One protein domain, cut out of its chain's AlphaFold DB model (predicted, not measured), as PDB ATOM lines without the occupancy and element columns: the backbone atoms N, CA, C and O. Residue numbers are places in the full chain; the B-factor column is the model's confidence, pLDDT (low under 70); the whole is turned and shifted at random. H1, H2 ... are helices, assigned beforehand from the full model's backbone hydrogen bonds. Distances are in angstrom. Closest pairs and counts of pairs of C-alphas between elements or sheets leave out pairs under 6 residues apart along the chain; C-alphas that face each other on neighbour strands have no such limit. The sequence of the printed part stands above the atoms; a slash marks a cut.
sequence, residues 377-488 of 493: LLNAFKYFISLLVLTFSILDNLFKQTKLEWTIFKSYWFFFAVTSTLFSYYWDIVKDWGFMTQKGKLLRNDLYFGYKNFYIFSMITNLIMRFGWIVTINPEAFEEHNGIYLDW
ATOM      1  N   LEU A 377     -30.400 -18.728  17.095       94.94
ATOM      2  CA  LEU A 377     -29.913 -17.355  16.920       94.94
ATOM      3  C   LEU A 377     -28.942 -17.254  15.740       94.94
ATOM      4  O   LEU A 377     -29.026 -16.319  14.950       94.94
ATOM      5  N   LEU A 378     -28.069 -18.253  15.570       94.25
ATOM      6  CA  LEU A 378     -27.209 -18.344  14.386       94.25
ATOM      7  C   LEU A 378     -28.047 -18.528  13.115       94.25
ATOM      8  O   LEU A 378     -27.752 -17.918  12.092       94.25
ATOM      9  N   ASN A 379     -29.123 -19.315  13.190       92.56
ATOM     10  CA  ASN A 379     -30.049 -19.470  12.073       92.56
ATOM     11  C   ASN A 379     -30.774 -18.152  11.753       92.56
ATOM     12  O   ASN A 379     -30.884 -17.786  10.593       92.56
ATOM     13  N   ALA A 380     -31.222 -17.396  12.761       95.81
ATOM     14  CA  ALA A 380     -31.796 -16.063  12.566       95.81
ATOM     15  C   ALA A 380     -30.791 -15.119  11.887       95.81
ATOM     16  O   ALA A 380     -31.139 -14.427  10.933       95.81
ATOM     17  N   PHE A 381     -29.530 -15.149  12.326       96.31
ATOM     18  CA  PHE A 381     -28.466 -14.335  11.743       96.31
ATOM     19  C   PHE A 381     -28.201 -14.678  10.269       96.31
ATOM     20  O   PHE A 381     -27.987 -13.772   9.466       96.31
ATOM     21  N   LYS A 382     -28.306 -15.957   9.880       94.31
ATOM     22  CA  LYS A 382     -28.245 -16.388   8.471       94.31
ATOM     23  C   LYS A 382     -29.267 -15.638   7.607       94.31
ATOM     24  O   LYS A 382     -28.889 -15.028   6.613       94.31
ATOM     25  N   TYR A 383     -30.541 -15.629   8.005       95.56
ATOM     26  CA  TYR A 383     -31.598 -14.934   7.251       95.56
ATOM     27  C   TYR A 383     -31.491 -13.406   7.343       95.56
ATOM     28  O   TYR A 383     -31.871 -12.703   6.409       95.56
ATOM     29  N   PHE A 384     -30.942 -12.875   8.438       97.56
ATOM     30  CA  PHE A 384     -30.630 -11.450   8.548       97.56
ATOM     31  C   PHE A 384     -29.579 -11.019   7.517       97.56
ATOM     32  O   PHE A 384     -29.766 -10.008   6.849       97.56
ATOM     33  N   ILE A 385     -28.525 -11.814   7.308       97.19
ATOM     34  CA  ILE A 385     -27.550 -11.551   6.239       97.19
ATOM     35  C   ILE A 385     -28.242 -11.545   4.869       97.19
ATOM     36  O   ILE A 385     -27.974 -10.659   4.062       97.19
ATOM     37  N   SER A 386     -29.186 -12.455   4.613       93.69
ATOM     38  CA  SER A 386     -29.972 -12.443   3.370       93.69
ATOM     39  C   SER A 386     -30.836 -11.178   3.210       93.69
ATOM     40  O   SER A 386     -30.987 -10.685   2.093       93.69
ATOM     41  N   LEU A 387     -31.349 -10.593   4.301       95.31
ATOM     42  CA  LEU A 387     -32.000  -9.273   4.259       95.31
ATOM     43  C   LEU A 387     -31.018  -8.142   3.942       95.31
ATOM     44  O   LEU A 387     -31.393  -7.203   3.239       95.31
ATOM     45  N   LEU A 388     -29.772  -8.219   4.416       96.38
ATOM     46  CA  LEU A 388     -28.740  -7.247   4.051       96.38
ATOM     47  C   LEU A 388     -28.401  -7.338   2.560       96.38
ATOM     48  O   LEU A 388     -28.309  -6.299   1.913       96.38
ATOM     49  N   VAL A 389     -28.321  -8.545   1.986       93.94
ATOM     50  CA  VAL A 389     -28.190  -8.720   0.524       93.94
ATOM     51  C   VAL A 389     -29.309  -7.975  -0.202       93.94
ATOM     52  O   VAL A 389     -29.040  -7.169  -1.086       93.94
ATOM     53  N   LEU A 390     -30.566  -8.182   0.195       91.06
ATOM     54  CA  LEU A 390     -31.694  -7.483  -0.424       91.06
ATOM     55  C   LEU A 390     -31.593  -5.958  -0.253       91.06
ATOM     56  O   LEU A 390     -31.736  -5.219  -1.222       91.06
ATOM     57  N   THR A 391     -31.285  -5.493   0.957       91.50
ATOM     58  CA  THR A 391     -31.180  -4.065   1.294       91.50
ATOM     59  C   THR A 391     -30.120  -3.364   0.447       91.50
ATOM     60  O   THR A 391     -30.403  -2.346  -0.179       91.50
ATOM     61  N   PHE A 392     -28.911  -3.923   0.370       91.19
ATOM     62  CA  PHE A 392     -27.824  -3.319  -0.400       91.19
ATOM     63  C   PHE A 392     -28.026  -3.433  -1.913       91.19
ATOM     64  O   PHE A 392     -27.571  -2.555  -2.636       91.19
ATOM     65  N   SER A 393     -28.772  -4.435  -2.393       88.00
ATOM     66  CA  SER A 393     -29.206  -4.485  -3.797       88.00
ATOM     67  C   SER A 393     -30.128  -3.314  -4.153       88.00
ATOM     68  O   SER A 393     -30.039  -2.757  -5.245       88.00
ATOM     69  N   ILE A 394     -31.006  -2.911  -3.232       86.06
ATOM     70  CA  ILE A 394     -31.916  -1.777  -3.435       86.06
ATOM     71  C   ILE A 394     -31.151  -0.464  -3.370       86.06
ATOM     72  O   ILE A 394     -31.326   0.378  -4.242       86.06
ATOM     73  N   LEU A 395     -30.288  -0.300  -2.364       87.69
ATOM     74  CA  LEU A 395     -29.462   0.898  -2.234       87.69
ATOM     75  C   LEU A 395     -28.570   1.091  -3.466       87.69
ATOM     76  O   LEU A 395     -28.510   2.194  -3.993       87.69
ATOM     77  N   ASP A 396     -27.956   0.026  -3.983       87.00
ATOM     78  CA  ASP A 396     -27.199   0.103  -5.236       87.00
ATOM     79  C   ASP A 396     -28.070   0.598  -6.401       87.00
ATOM     80  O   ASP A 396     -27.694   1.535  -7.096       87.00
ATOM     81  N   ASN A 397     -29.282   0.055  -6.561       81.31
ATOM     82  CA  ASN A 397     -30.203   0.496  -7.610       81.31
ATOM     83  C   ASN A 397     -30.687   1.947  -7.456       81.31
ATOM     84  O   ASN A 397     -30.969   2.578  -8.469       81.31
ATOM     85  N   LEU A 398     -30.801   2.465  -6.229       83.19
ATOM     86  CA  LEU A 398     -31.241   3.840  -5.965       83.19
ATOM     87  C   LEU A 398     -30.129   4.876  -6.165       83.19
ATOM     88  O   LEU A 398     -30.424   6.014  -6.518       83.19
ATOM     89  N   PHE A 399     -28.873   4.504  -5.899       84.44
ATOM     90  CA  PHE A 399     -27.746   5.440  -5.886       84.44
ATOM     91  C   PHE A 399     -26.821   5.337  -7.100       84.44
ATOM     92  O   PHE A 399     -26.041   6.262  -7.320       84.44
ATOM     93  N   LYS A 400     -26.889   4.259  -7.893       81.75
ATOM     94  CA  LYS A 400     -26.134   4.171  -9.150       81.75
ATOM     95  C   LYS A 400     -26.655   5.198 -10.159       81.75
ATOM     96  O   LYS A 400     -27.857   5.295 -10.398       81.75
ATOM     97  N   GLN A 401     -25.750   5.946 -10.775       77.38
ATOM     98  CA  GLN A 401     -26.067   6.926 -11.816       77.38
ATOM     99  C   GLN A 401     -25.992   6.299 -13.206       77.38
ATOM    100  O   GLN A 401     -26.764   6.645 -14.099       77.38
ATOM    101  N   THR A 402     -25.076   5.345 -13.388       75.75
ATOM    102  CA  THR A 402     -24.919   4.592 -14.637       75.75
ATOM    103  C   THR A 402     -24.970   3.088 -14.373       75.75
ATOM    104  O   THR A 402     -24.687   2.626 -13.268       75.75
ATOM    105  N   LYS A 403     -25.335   2.294 -15.386       66.75
ATOM    106  CA  LYS A 403     -25.445   0.827 -15.256       66.75
ATOM    107  C   LYS A 403     -24.109   0.149 -14.929       66.75
ATOM    108  O   LYS A 403     -24.090  -0.850 -14.214       66.75
ATOM    109  N   LEU A 404     -23.012   0.729 -15.414       70.12
ATOM    110  CA  LEU A 404     -21.649   0.225 -15.246       70.12
ATOM    111  C   LEU A 404     -20.975   0.707 -13.954       70.12
ATOM    112  O   LEU A 404     -19.856   0.293 -13.651       70.12
ATOM    113  N   GLU A 405     -21.633   1.571 -13.183       79.75
ATOM    114  CA  GLU A 405     -21.046   2.128 -11.972       79.75
ATOM    115  C   GLU A 405     -20.863   1.056 -10.889       79.75
ATOM    116  O   GLU A 405     -21.781   0.307 -10.542       79.75
ATOM    117  N   TRP A 406     -19.660   1.002 -10.316       85.81
ATOM    118  CA  TRP A 406     -19.385   0.193  -9.136       85.81
ATOM    119  C   TRP A 406     -19.542   1.039  -7.873       85.81
ATOM    120  O   TRP A 406     -18.605   1.704  -7.430       85.81
ATOM    121  N   THR A 407     -20.732   1.013  -7.276       90.62
ATOM    122  CA  THR A 407     -21.012   1.795  -6.066       90.62
ATOM    123  C   THR A 407     -20.462   1.122  -4.799       90.62
ATOM    124  O   THR A 407     -20.181  -0.083  -4.748       90.62
ATOM    125  N   ILE A 408     -20.364   1.884  -3.705       94.12
ATOM    126  CA  ILE A 408     -20.072   1.317  -2.380       94.12
ATOM    127  C   ILE A 408     -21.158   0.322  -1.930       94.12
ATOM    128  O   ILE A 408     -20.851  -0.691  -1.298       94.12
ATOM    129  N   PHE A 409     -22.420   0.552  -2.308       93.06
ATOM    130  CA  PHE A 409     -23.529  -0.349  -2.003       93.06
ATOM    131  C   PHE A 409     -23.407  -1.672  -2.762       93.06
ATOM    132  O   PHE A 409     -23.661  -2.718  -2.166       93.06
ATOM    133  N   LYS A 410     -22.914  -1.657  -4.010       90.25
ATOM    134  CA  LYS A 410     -22.573  -2.872  -4.770       90.25
ATOM    135  C   LYS A 410     -21.498  -3.701  -4.068       90.25
ATOM    136  O   LYS A 410     -21.620  -4.923  -3.988       90.25
ATOM    137  N   SER A 411     -20.487  -3.047  -3.490       94.44
ATOM    138  CA  SER A 411     -19.453  -3.719  -2.686       94.44
ATOM    139  C   SER A 411     -20.035  -4.396  -1.441       94.44
ATOM    140  O   SER A 411     -19.734  -5.562  -1.175       94.44
ATOM    141  N   TYR A 412     -20.906  -3.707  -0.693       96.38
ATOM    142  CA  TYR A 412     -21.590  -4.303   0.459       96.38
ATOM    143  C   TYR A 412     -22.522  -5.442   0.052       96.38
ATOM    144  O   TYR A 412     -22.497  -6.502   0.676       96.38
ATOM    145  N   TRP A 413     -23.304  -5.256  -1.011       94.44
ATOM    146  CA  TRP A 413     -24.148  -6.299  -1.582       94.44
ATOM    147  C   TRP A 413     -23.329  -7.550  -1.899       94.44
ATOM    148  O   TRP A 413     -23.685  -8.634  -1.442       94.44
ATOM    149  N   PHE A 414     -22.201  -7.401  -2.599       94.19
ATOM    150  CA  PHE A 414     -21.323  -8.511  -2.961       94.19
ATOM    151  C   PHE A 414     -20.773  -9.223  -1.719       94.19
ATOM    152  O   PHE A 414     -20.853 -10.448  -1.614       94.19
ATOM    153  N   PHE A 415     -20.277  -8.462  -0.738       96.50
ATOM    154  CA  PHE A 415     -19.788  -9.007   0.528       96.50
ATOM    155  C   PHE A 415     -20.861  -9.824   1.264       96.50
ATOM    156  O   PHE A 415     -20.613 -10.963   1.681       96.50
ATOM    157  N   PHE A 416     -22.075  -9.281   1.399       96.75
ATOM    158  CA  PHE A 416     -23.174  -9.990   2.046       96.75
ATOM    159  C   PHE A 416     -23.678 -11.164   1.207       96.75
ATOM    160  O   PHE A 416     -24.054 -12.176   1.792       96.75
ATOM    161  N   ALA A 417     -23.648 -11.091  -0.127       94.19
ATOM    162  CA  ALA A 417     -24.053 -12.185  -1.008       94.19
ATOM    163  C   ALA A 417     -23.119 -13.390  -0.845       94.19
ATOM    164  O   ALA A 417     -23.585 -14.503  -0.588       94.19
ATOM    165  N   VAL A 418     -21.801 -13.158  -0.865       95.81
ATOM    166  CA  VAL A 418     -20.790 -14.190  -0.582       95.81
ATOM    167  C   VAL A 418     -20.988 -14.766   0.820       95.81
ATOM    168  O   VAL A 418     -21.061 -15.986   0.983       95.81
ATOM    169  N   THR A 419     -21.145 -13.907   1.831       96.56
ATOM    170  CA  THR A 419     -21.347 -14.342   3.221       96.56
ATOM    171  C   THR A 419     -22.628 -15.173   3.370       96.56
ATOM    172  O   THR A 419     -22.604 -16.237   3.988       96.56
ATOM    173  N   SER A 420     -23.734 -14.742   2.755       94.62
ATOM    174  CA  SER A 420     -25.021 -15.449   2.745       94.62
ATOM    175  C   SER A 420     -24.890 -16.831   2.102       94.62
ATOM    176  O   SER A 420     -25.371 -17.822   2.659       94.62
ATOM    177  N   THR A 421     -24.211 -16.915   0.951       93.56
ATOM    178  CA  THR A 421     -23.960 -18.171   0.232       93.56
ATOM    179  C   THR A 421     -23.136 -19.136   1.077       93.56
ATOM    180  O   THR A 421     -23.555 -20.279   1.267       93.56
ATOM    181  N   LEU A 422     -22.005 -18.687   1.629       95.00
ATOM    182  CA  LEU A 422     -21.118 -19.535   2.429       95.00
ATOM    183  C   LEU A 422     -21.787 -20.004   3.722       95.00
ATOM    184  O   LEU A 422     -21.684 -21.179   4.077       95.00
ATOM    185  N   PHE A 423     -22.507 -19.117   4.411       94.31
ATOM    186  CA  PHE A 423     -23.195 -19.476   5.646       94.31
ATOM    187  C   PHE A 423     -24.352 -20.449   5.380       94.31
ATOM    188  O   PHE A 423     -24.482 -21.458   6.071       94.31
ATOM    189  N   SER A 424     -25.153 -20.217   4.340       91.94
ATOM    190  CA  SER A 424     -26.232 -21.144   3.977       91.94
ATOM    191  C   SER A 424     -25.693 -22.509   3.556       91.94
ATOM    192  O   SER A 424     -26.203 -23.529   4.007       91.94
ATOM    193  N   TYR A 425     -24.609 -22.538   2.776       93.69
ATOM    194  CA  TYR A 425     -23.942 -23.784   2.412       93.69
ATOM    195  C   TYR A 425     -23.412 -24.533   3.644       93.69
ATOM    196  O   TYR A 425     -23.666 -25.725   3.803       93.69
ATOM    197  N   TYR A 426     -22.739 -23.835   4.565       92.44
ATOM    198  CA  TYR A 426     -22.309 -24.424   5.835       92.44
ATOM    199  C   TYR A 426     -23.490 -25.013   6.616       92.44
ATOM    200  O   TYR A 426     -23.376 -26.112   7.164       92.44
ATOM    201  N   TRP A 427     -24.614 -24.295   6.669       91.06
ATOM    202  CA  TRP A 427     -25.806 -24.733   7.386       91.06
ATOM    203  C   TRP A 427     -26.334 -26.060   6.835       91.06
ATOM    204  O   TRP A 427     -26.450 -27.021   7.595       91.06
ATOM    205  N   ASP A 428     -26.549 -26.148   5.522       89.31
ATOM    206  CA  ASP A 428     -27.048 -27.372   4.887       89.31
ATOM    207  C   ASP A 428     -26.119 -28.558   5.162       89.31
ATOM    208  O   ASP A 428     -26.549 -29.619   5.615       89.31
ATOM    209  N   ILE A 429     -24.817 -28.378   4.917       88.81
ATOM    210  CA  ILE A 429     -23.853 -29.477   4.960       88.81
ATOM    211  C   ILE A 429     -23.604 -29.937   6.397       88.81
ATOM    212  O   ILE A 429     -23.644 -31.132   6.694       88.81
ATOM    213  N   VAL A 430     -23.361 -29.001   7.313       86.81
ATOM    214  CA  VAL A 430     -22.927 -29.328   8.675       86.81
ATOM    215  C   VAL A 430     -24.108 -29.490   9.624       86.81
ATOM    216  O   VAL A 430     -24.111 -30.434  10.415       86.81
ATOM    217  N   LYS A 431     -25.102 -28.594   9.585       85.12
ATOM    218  CA  LYS A 431     -26.215 -28.608  10.549       85.12
ATOM    219  C   LYS A 431     -27.317 -29.569  10.133       85.12
ATOM    220  O   LYS A 431     -27.707 -30.396  10.953       85.12
ATOM    221  N   ASP A 432     -27.758 -29.510   8.882       82.38
ATOM    222  CA  ASP A 432     -28.909 -30.302   8.442       82.38
ATOM    223  C   ASP A 432     -28.484 -31.710   7.991       82.38
ATOM    224  O   ASP A 432     -29.115 -32.716   8.333       82.38
ATOM    225  N   TRP A 433     -27.372 -31.823   7.257       81.94
ATOM    226  CA  TRP A 433     -26.894 -33.113   6.746       81.94
ATOM    227  C   TRP A 433     -25.903 -33.801   7.693       81.94
ATOM    228  O   TRP A 433     -25.683 -35.011   7.585       81.94
ATOM    229  N   GLY A 434     -25.371 -33.092   8.690       77.75
ATOM    230  CA  GLY A 434     -24.516 -33.675   9.727       77.75
ATOM    231  C   GLY A 434     -23.130 -34.091   9.229       77.75
ATOM    232  O   GLY A 434     -22.558 -35.059   9.739       77.75
ATOM    233  N   PHE A 435     -22.587 -33.396   8.230       80.56
ATOM    234  CA  PHE A 435     -21.234 -33.616   7.719       80.56
ATOM    235  C   PHE A 435     -20.165 -33.324   8.784       80.56
ATOM    236  O   PHE A 435     -20.286 -32.362   9.542       80.56
ATOM    237  N   MET A 436     -19.123 -34.164   8.848       75.12
ATOM    238  CA  MET A 436     -18.022 -34.094   9.832       75.12
ATOM    239  C   MET A 436     -18.459 -34.016  11.306       75.12
ATOM    240  O   MET A 436     -17.694 -33.598  12.173       75.12
ATOM    241  N   THR A 437     -19.678 -34.448  11.629       73.88
ATOM    242  CA  THR A 437     -20.151 -34.498  13.023       73.88
ATOM    243  C   THR A 437     -19.472 -35.602  13.836       73.88
ATOM    244  O   THR A 437     -19.473 -35.552  15.065       73.88
ATOM    245  N   GLN A 438     -18.855 -36.580  13.169       73.81
ATOM    246  CA  GLN A 438     -18.114 -37.676  13.789       73.81
ATOM    247  C   GLN A 438     -16.622 -37.564  13.467       73.81
ATOM    248  O   GLN A 438     -16.233 -37.397  12.310       73.81
ATOM    249  N   LYS A 439     -15.772 -37.695  14.494       69.12
ATOM    250  CA  LYS A 439     -14.311 -37.655  14.326       69.12
ATOM    251  C   LYS A 439     -13.856 -38.703  13.305       69.12
ATOM    252  O   LYS A 439     -14.193 -39.877  13.423       69.12
ATOM    253  N   GLY A 440     -13.080 -38.262  12.313       63.56
ATOM    254  CA  GLY A 440     -12.477 -39.130  11.296       63.56
ATOM    255  C   GLY A 440     -13.428 -39.631  10.204       63.56
ATOM    256  O   GLY A 440     -13.017 -40.455   9.392       63.56
ATOM    257  N   LYS A 441     -14.684 -39.161  10.149       71.69
ATOM    258  CA  LYS A 441     -15.648 -39.550   9.110       71.69
ATOM    259  C   LYS A 441     -16.272 -38.328   8.443       71.69
ATOM    260  O   LYS A 441     -16.761 -37.422   9.109       71.69
ATOM    261  N   LEU A 442     -16.297 -38.344   7.111       75.44
ATOM    262  CA  LEU A 442     -16.947 -37.307   6.302       75.44
ATOM    263  C   LEU A 442     -18.472 -37.323   6.491       75.44
ATOM    264  O   LEU A 442     -19.089 -36.291   6.732       75.44
ATOM    265  N   LEU A 443     -19.079 -38.509   6.428       78.38
ATOM    266  CA  LEU A 443     -20.519 -38.722   6.572       78.38
ATOM    267  C   LEU A 443     -20.833 -39.419   7.902       78.38
ATOM    268  O   LEU A 443     -20.049 -40.245   8.372       78.38
ATOM    269  N   ARG A 444     -22.000 -39.115   8.481       79.19
ATOM    270  CA  ARG A 444     -22.536 -39.813   9.662       79.19
ATOM    271  C   ARG A 444     -22.808 -41.296   9.372       79.19
ATOM    272  O   ARG A 444     -22.982 -41.677   8.217       79.19
ATOM    273  N   ASN A 445     -22.872 -42.121  10.421       75.12
ATOM    274  CA  ASN A 445     -23.124 -43.563  10.278       75.12
ATOM    275  C   ASN A 445     -24.538 -43.860   9.752       75.12
ATOM    276  O   ASN A 445     -24.693 -44.713   8.881       75.12
ATOM    277  N   ASP A 446     -25.538 -43.122  10.238       75.31
ATOM    278  CA  ASP A 446     -26.942 -43.338   9.890       75.31
ATOM    279  C   ASP A 446     -27.336 -42.469   8.690       75.31
ATOM    280  O   ASP A 446     -27.724 -41.296   8.809       75.31
ATOM    281  N   LEU A 447     -27.173 -43.038   7.498       77.81
ATOM    282  CA  LEU A 447     -27.571 -42.414   6.241       77.81
ATOM    283  C   LEU A 447     -28.974 -42.871   5.847       77.81
ATOM    284  O   LEU A 447     -29.262 -44.063   5.818       77.81
ATOM    285  N   TYR A 448     -29.824 -41.912   5.477       71.94
ATOM    286  CA  TYR A 448     -31.139 -42.207   4.899       71.94
ATOM    287  C   TYR A 448     -31.016 -42.888   3.529       71.94
ATOM    288  O   TYR A 448     -31.794 -43.778   3.200       71.94
ATOM    289  N   PHE A 449     -30.019 -42.490   2.734       71.06
ATOM    290  CA  PHE A 449     -29.720 -43.092   1.440       71.06
ATOM    291  C   PHE A 449     -28.467 -43.962   1.556       71.06
ATOM    292  O   PHE A 449     -27.423 -43.507   2.014       71.06
ATOM    293  N   GLY A 450     -28.531 -45.209   1.087       72.44
ATOM    294  CA  GLY A 450     -27.374 -46.116   1.128       72.44
ATOM    295  C   GLY A 450     -26.198 -45.678   0.237       72.44
ATOM    296  O   GLY A 450     -25.068 -46.122   0.425       72.44
ATOM    297  N   TYR A 451     -26.438 -44.784  -0.728       81.00
ATOM    298  CA  TYR A 451     -25.449 -44.365  -1.719       81.00
ATOM    299  C   TYR A 451     -24.682 -43.117  -1.267       81.00
ATOM    300  O   TYR A 451     -25.142 -41.993  -1.445       81.00
ATOM    301  N   LYS A 452     -23.460 -43.294  -0.751       82.88
ATOM    302  CA  LYS A 452     -22.596 -42.179  -0.308       82.88
ATOM    303  C   LYS A 452     -22.329 -41.139  -1.405       82.88
ATOM    304  O   LYS A 452     -22.338 -39.943  -1.126       82.88
ATOM    305  N   ASN A 453     -22.165 -41.586  -2.652       84.69
ATOM    306  CA  ASN A 453     -21.925 -40.703  -3.798       84.69
ATOM    307  C   ASN A 453     -23.074 -39.715  -4.032       84.69
ATOM    308  O   ASN A 453     -22.829 -38.614  -4.510       84.69
ATOM    309  N   PHE A 454     -24.308 -40.069  -3.652       83.44
ATOM    310  CA  PHE A 454     -25.450 -39.160  -3.742       83.44
ATOM    311  C   PHE A 454     -25.264 -37.932  -2.842       83.44
ATOM    312  O   PHE A 454     -25.541 -36.812  -3.265       83.44
ATOM    313  N   TYR A 455     -24.733 -38.119  -1.631       84.38
ATOM    314  CA  TYR A 455     -24.449 -37.016  -0.714       84.38
ATOM    315  C   TYR A 455     -23.332 -36.118  -1.241       84.38
ATOM    316  O   TYR A 455     -23.484 -34.903  -1.231       84.38
ATOM    317  N   ILE A 456     -22.247 -36.702  -1.759       86.06
ATOM    318  CA  ILE A 456     -21.129 -35.938  -2.339       86.06
ATOM    319  C   ILE A 456     -21.602 -35.133  -3.555       86.06
ATOM    320  O   ILE A 456     -21.336 -33.937  -3.649       86.06
ATOM    321  N   PHE A 457     -22.358 -35.763  -4.457       88.50
ATOM    322  CA  PHE A 457     -22.959 -35.083  -5.603       88.50
ATOM    323  C   PHE A 457     -23.875 -33.934  -5.160       88.50
ATOM    324  O   PHE A 457     -23.769 -32.830  -5.688       88.50
ATOM    325  N   SER A 458     -24.721 -34.163  -4.151       87.50
ATOM    326  CA  SER A 458     -25.616 -33.137  -3.600       87.50
ATOM    327  C   SER A 458     -24.842 -31.968  -2.981       87.50
ATOM    328  O   SER A 458     -25.246 -30.824  -3.137       87.50
ATOM    329  N   MET A 459     -23.706 -32.223  -2.323       88.94
ATOM    330  CA  MET A 459     -22.839 -31.174  -1.767       88.94
ATOM    331  C   MET A 459     -22.252 -30.286  -2.866       88.94
ATOM    332  O   MET A 459     -22.382 -29.066  -2.813       88.94
ATOM    333  N   ILE A 460     -21.645 -30.906  -3.882       90.94
ATOM    334  CA  ILE A 460     -21.004 -30.188  -4.993       90.94
ATOM    335  C   ILE A 460     -22.043 -29.375  -5.766       90.94
ATOM    336  O   ILE A 460     -21.848 -28.185  -6.012       90.94
ATOM    337  N   THR A 461     -23.168 -29.997  -6.119       89.50
ATOM    338  CA  THR A 461     -24.232 -29.317  -6.867       89.50
ATOM    339  C   THR A 461     -24.887 -28.203  -6.058       89.50
ATOM    340  O   THR A 461     -25.113 -27.131  -6.614       89.50
ATOM    341  N   ASN A 462     -25.115 -28.386  -4.752       89.81
ATOM    342  CA  ASN A 462     -25.615 -27.321  -3.879       89.81
ATOM    343  C   ASN A 462     -24.669 -26.109  -3.874       89.81
ATOM    344  O   ASN A 462     -25.127 -24.978  -4.002       89.81
ATOM    345  N   LEU A 463     -23.350 -26.328  -3.792       90.94
ATOM    346  CA  LEU A 463     -22.380 -25.232  -3.828       90.94
ATOM    347  C   LEU A 463     -22.418 -24.479  -5.164       90.94
ATOM    348  O   LEU A 463     -22.540 -23.257  -5.163       90.94
ATOM    349  N   ILE A 464     -22.356 -25.200  -6.289       89.12
ATOM    350  CA  ILE A 464     -22.369 -24.602  -7.635       89.12
ATOM    351  C   ILE A 464     -23.650 -23.787  -7.848       89.12
ATOM    352  O   ILE A 464     -23.585 -22.623  -8.239       89.12
ATOM    353  N   MET A 465     -24.815 -24.362  -7.536       86.56
ATOM    354  CA  MET A 465     -26.104 -23.692  -7.739       86.56
ATOM    355  C   MET A 465     -26.262 -22.443  -6.859       86.56
ATOM    356  O   MET A 465     -26.883 -21.467  -7.278       86.56
ATOM    357  N   ARG A 466     -25.655 -22.416  -5.664       88.31
ATOM    358  CA  ARG A 466     -25.677 -21.247  -4.766       88.31
ATOM    359  C   ARG A 466     -24.861 -20.057  -5.264       88.31
ATOM    360  O   ARG A 466     -25.042 -18.959  -4.739       88.31
ATOM    361  N   PHE A 467     -24.005 -20.253  -6.264       86.31
ATOM    362  CA  PHE A 467     -23.314 -19.178  -6.974       86.31
ATOM    363  C   PHE A 467     -24.074 -18.692  -8.216       86.31
ATOM    364  O   PHE A 467     -23.556 -17.861  -8.956       86.31
ATOM    365  N   GLY A 468     -25.321 -19.130  -8.433       82.19
ATOM    366  CA  GLY A 468     -26.137 -18.669  -9.563       82.19
ATOM    367  C   GLY A 468     -26.325 -17.146  -9.623       82.19
ATOM    368  O   GLY A 468     -26.453 -16.586 -10.707       82.19
ATOM    369  N   TRP A 469     -26.256 -16.450  -8.483       83.50
ATOM    370  CA  TRP A 469     -26.326 -14.986  -8.430       83.50
ATOM    371  C   TRP A 469     -25.112 -14.284  -9.061       83.50
ATOM    372  O   TRP A 469     -25.200 -13.102  -9.359       83.50
ATOM    373  N   ILE A 470     -23.993 -14.975  -9.324       83.94
ATOM    374  CA  ILE A 470     -22.830 -14.374 -10.006       83.94
ATOM    375  C   ILE A 470     -23.223 -13.821 -11.382       83.94
ATOM    376  O   ILE A 470     -22.715 -12.779 -11.794       83.94
ATOM    377  N   VAL A 471     -24.183 -14.464 -12.055       72.62
ATOM    378  CA  VAL A 471     -24.716 -14.004 -13.347       72.62
ATOM    379  C   VAL A 471     -25.305 -12.589 -13.246       72.62
ATOM    380  O   VAL A 471     -25.300 -11.848 -14.219       72.62
ATOM    381  N   THR A 472     -25.755 -12.162 -12.061       72.94
ATOM    382  CA  THR A 472     -26.359 -10.838 -11.857       72.94
ATOM    383  C   THR A 472     -25.343  -9.731 -11.556       72.94
ATOM    384  O   THR A 472     -25.749  -8.585 -11.387       72.94
ATOM    385  N   ILE A 473     -24.042 -10.035 -11.440       74.25
ATOM    386  CA  ILE A 473     -22.996  -9.039 -11.127       74.25
ATOM    387  C   ILE A 473     -22.772  -8.087 -12.305       74.25
ATOM    388  O   ILE A 473     -22.653  -6.868 -12.119       74.25
ATOM    389  N   ASN A 474     -22.694  -8.665 -13.502       66.06
ATOM    390  CA  ASN A 474     -22.589  -7.948 -14.759       66.06
ATOM    391  C   ASN A 474     -23.559  -8.588 -15.759       66.06
ATOM    392  O   ASN A 474     -23.146  -9.481 -16.499       66.06
ATOM    393  N   PRO A 475     -24.840  -8.175 -15.743       58.84
ATOM    394  CA  PRO A 475     -25.815  -8.635 -16.722       58.84
ATOM    395  C   PRO A 475     -25.259  -8.433 -18.132       58.84
ATOM    396  O   PRO A 475     -25.194  -9.393 -18.888       58.84
ATOM    397  N   GLU A 476     -24.696  -7.251 -18.410       54.06
ATOM    398  CA  GLU A 476     -24.215  -6.835 -19.731       54.06
ATOM    399  C   GLU A 476     -23.107  -7.728 -20.313       54.06
ATOM    400  O   GLU A 476     -23.099  -7.952 -21.514       54.06
ATOM    401  N   ALA A 477     -22.250  -8.364 -19.504       47.66
ATOM    402  CA  ALA A 477     -21.288  -9.358 -20.014       47.66
ATOM    403  C   ALA A 477     -21.965 -10.594 -20.649       47.66
ATOM    404  O   ALA A 477     -21.370 -11.280 -21.482       47.66
ATOM    405  N   PHE A 478     -23.211 -10.881 -20.262       42.09
ATOM    406  CA  PHE A 478     -24.067 -11.895 -20.878       42.09
ATOM    407  C   PHE A 478     -25.011 -11.308 -21.945       42.09
ATOM    408  O   PHE A 478     -25.541 -12.071 -22.760       42.09
ATOM    409  N   GLU A 479     -25.205  -9.983 -21.965       40.12
ATOM    410  CA  GLU A 479     -26.046  -9.258 -22.929       40.12
ATOM    411  C   GLU A 479     -25.269  -8.826 -24.184       40.12
ATOM    412  O   GLU A 479     -25.787  -9.010 -25.279       40.12
ATOM    413  N   GLU A 480     -24.019  -8.356 -24.076       34.66
ATOM    414  CA  GLU A 480     -23.166  -7.946 -25.210       34.66
ATOM    415  C   GLU A 480     -22.878  -9.103 -26.174       34.66
ATOM    416  O   GLU A 480     -22.766  -8.899 -27.381       34.66
ATOM    417  N   HIS A 481     -22.825 -10.339 -25.670       33.03
ATOM    418  CA  HIS A 481     -22.626 -11.521 -26.508       33.03
ATOM    419  C   HIS A 481     -23.917 -12.097 -27.112       33.03
ATOM    420  O   HIS A 481     -23.826 -12.880 -28.056       33.03
ATOM    421  N   ASN A 482     -25.103 -11.715 -26.618       30.25
ATOM    422  CA  ASN A 482     -26.389 -12.297 -27.041       30.25
ATOM    423  C   ASN A 482     -27.446 -11.261 -27.481       30.25
ATOM    424  O   ASN A 482     -28.570 -11.633 -27.810       30.25
ATOM    425  N   GLY A 483     -27.118  -9.967 -27.480       27.78
ATOM    426  CA  GLY A 483     -28.036  -8.867 -27.786       27.78
ATOM    427  C   GLY A 483     -29.122  -8.621 -26.732       27.78
ATOM    428  O   GLY A 483     -30.043  -7.850 -27.002       27.78
ATOM    429  N   ILE A 484     -29.064  -9.274 -25.562       31.78
ATOM    430  CA  ILE A 484     -30.178  -9.358 -24.606       31.78
ATOM    431  C   ILE A 484     -30.267  -8.135 -23.697       31.78
ATOM    432  O   ILE A 484     -29.917  -8.240 -22.542       31.78
ATOM    433  N   TYR A 485     -30.777  -6.992 -24.152       32.44
ATOM    434  CA  TYR A 485     -31.039  -5.853 -23.258       32.44
ATOM    435  C   TYR A 485     -32.112  -6.185 -22.192       32.44
ATOM    436  O   TYR A 485     -33.311  -5.996 -22.424       32.44
ATOM    437  N   LEU A 486     -31.722  -6.647 -20.997       35.09
ATOM    438  CA  LEU A 486     -32.601  -6.660 -19.822       35.09
ATOM    439  C   LEU A 486     -32.469  -5.312 -19.121       35.09
ATOM    440  O   LEU A 486     -31.880  -5.190 -18.048       35.09
ATOM    441  N   ASP A 487     -33.042  -4.272 -19.728       36.53
ATOM    442  CA  ASP A 487     -33.072  -2.974 -19.072       36.53
ATOM    443  C   ASP A 487     -33.967  -3.038 -17.823       36.53
ATOM    444  O   ASP A 487     -35.162  -3.347 -17.898       36.53
ATOM    445  N   TRP A 488     -33.380  -2.792 -16.653       41.50
ATOM    446  CA  TRP A 488     -34.085  -2.676 -15.370       41.50
ATOM    447  C   TRP A 488     -34.490  -1.224 -15.064       41.50
ATOM    448  O   TRP A 488     -35.145  -0.980 -14.046       41.50
TER     449      TRP A 488
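This is residues 377 to 488 of the 493 residues of the protein "EXS domain-containing protein" of Cavenderia fasciculata (strain SH3) (UniProt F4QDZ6). Three helices run back and forth in a loose, flat arrangement with H2 in the middle: H1 lies side by side with it as a long helical hairpin, and H3 folds back past the far part of H2, with short H4 following on along the chain. The long loop of residues 433 to 451 makes the turn from H2 to H3 at one end, while at the other end short H5 leads into a tail, where residues 477 to 483 stick out. The printed part has 112 residues with five named helices, H1 to H5 in chain order, and no named strand; the class is all helix, with 73 residues in the helices. The whole is loose, with a radius of gyration of the C-alphas of 18.3 A, and spans 55 by 36 by 19 A, only just flat.

Begin with H2, residues 408 to 432, the longest helix. It touches H1, residues 377 to 399; look at the C-alphas of Phe 392 and Trp 413, their closest pair, 4.9 A apart. These two form a helical hairpin, at a shallow tilt of 25 degrees, opposite ways. With residues 421 to 429 alone, H2 also touches H3, residues 452 to 466, in a second helical hairpin at a shallow tilt of 15 degrees, opposite ways; the closest C-alphas are those of Thr 421 and Arg 466, 6.1 A apart. H4, residues 468 to 472, meets H3 only through their link and is near H2, with 7 pairs of C-alphas within 10 A. H5, residues 475 to 479, is close to H4 but not clearly touching: the closest C-alphas, those of Val 471 and Phe 478, are 7.8 A apart. H1 is apart from H3, H4 and H5. In H1, H2, H3 and H5 every O i to N i+4 pair is within hydrogen-bond range; H4 has 0 of 1, but 2 of 2 O i to N i+3 pairs within range.

Find C-alpha 408 at (-20.072, 1.317, -2.380); from there H2 runs 34.6 A to C-alpha 432 at (-28.909, -30.302, 8.442). H1 starts at C-alpha 377, (-29.913, -17.355, 16.920), and is 32.3 A long. H3 measures 21.6 A, and H5 ends at C-alpha 479, (-26.046, -9.258, -22.929).

The C-alphas farthest apart, those of Gln 401 and Asn 445, are 55.2 A from each other. The printed part has no cut. The link from H2 to H3 is long, with 19 residues. The mean pLDDT of the printed part is 80.0; it is under 70 at residue 403, residues 439 to 440 and residues 474 to 488.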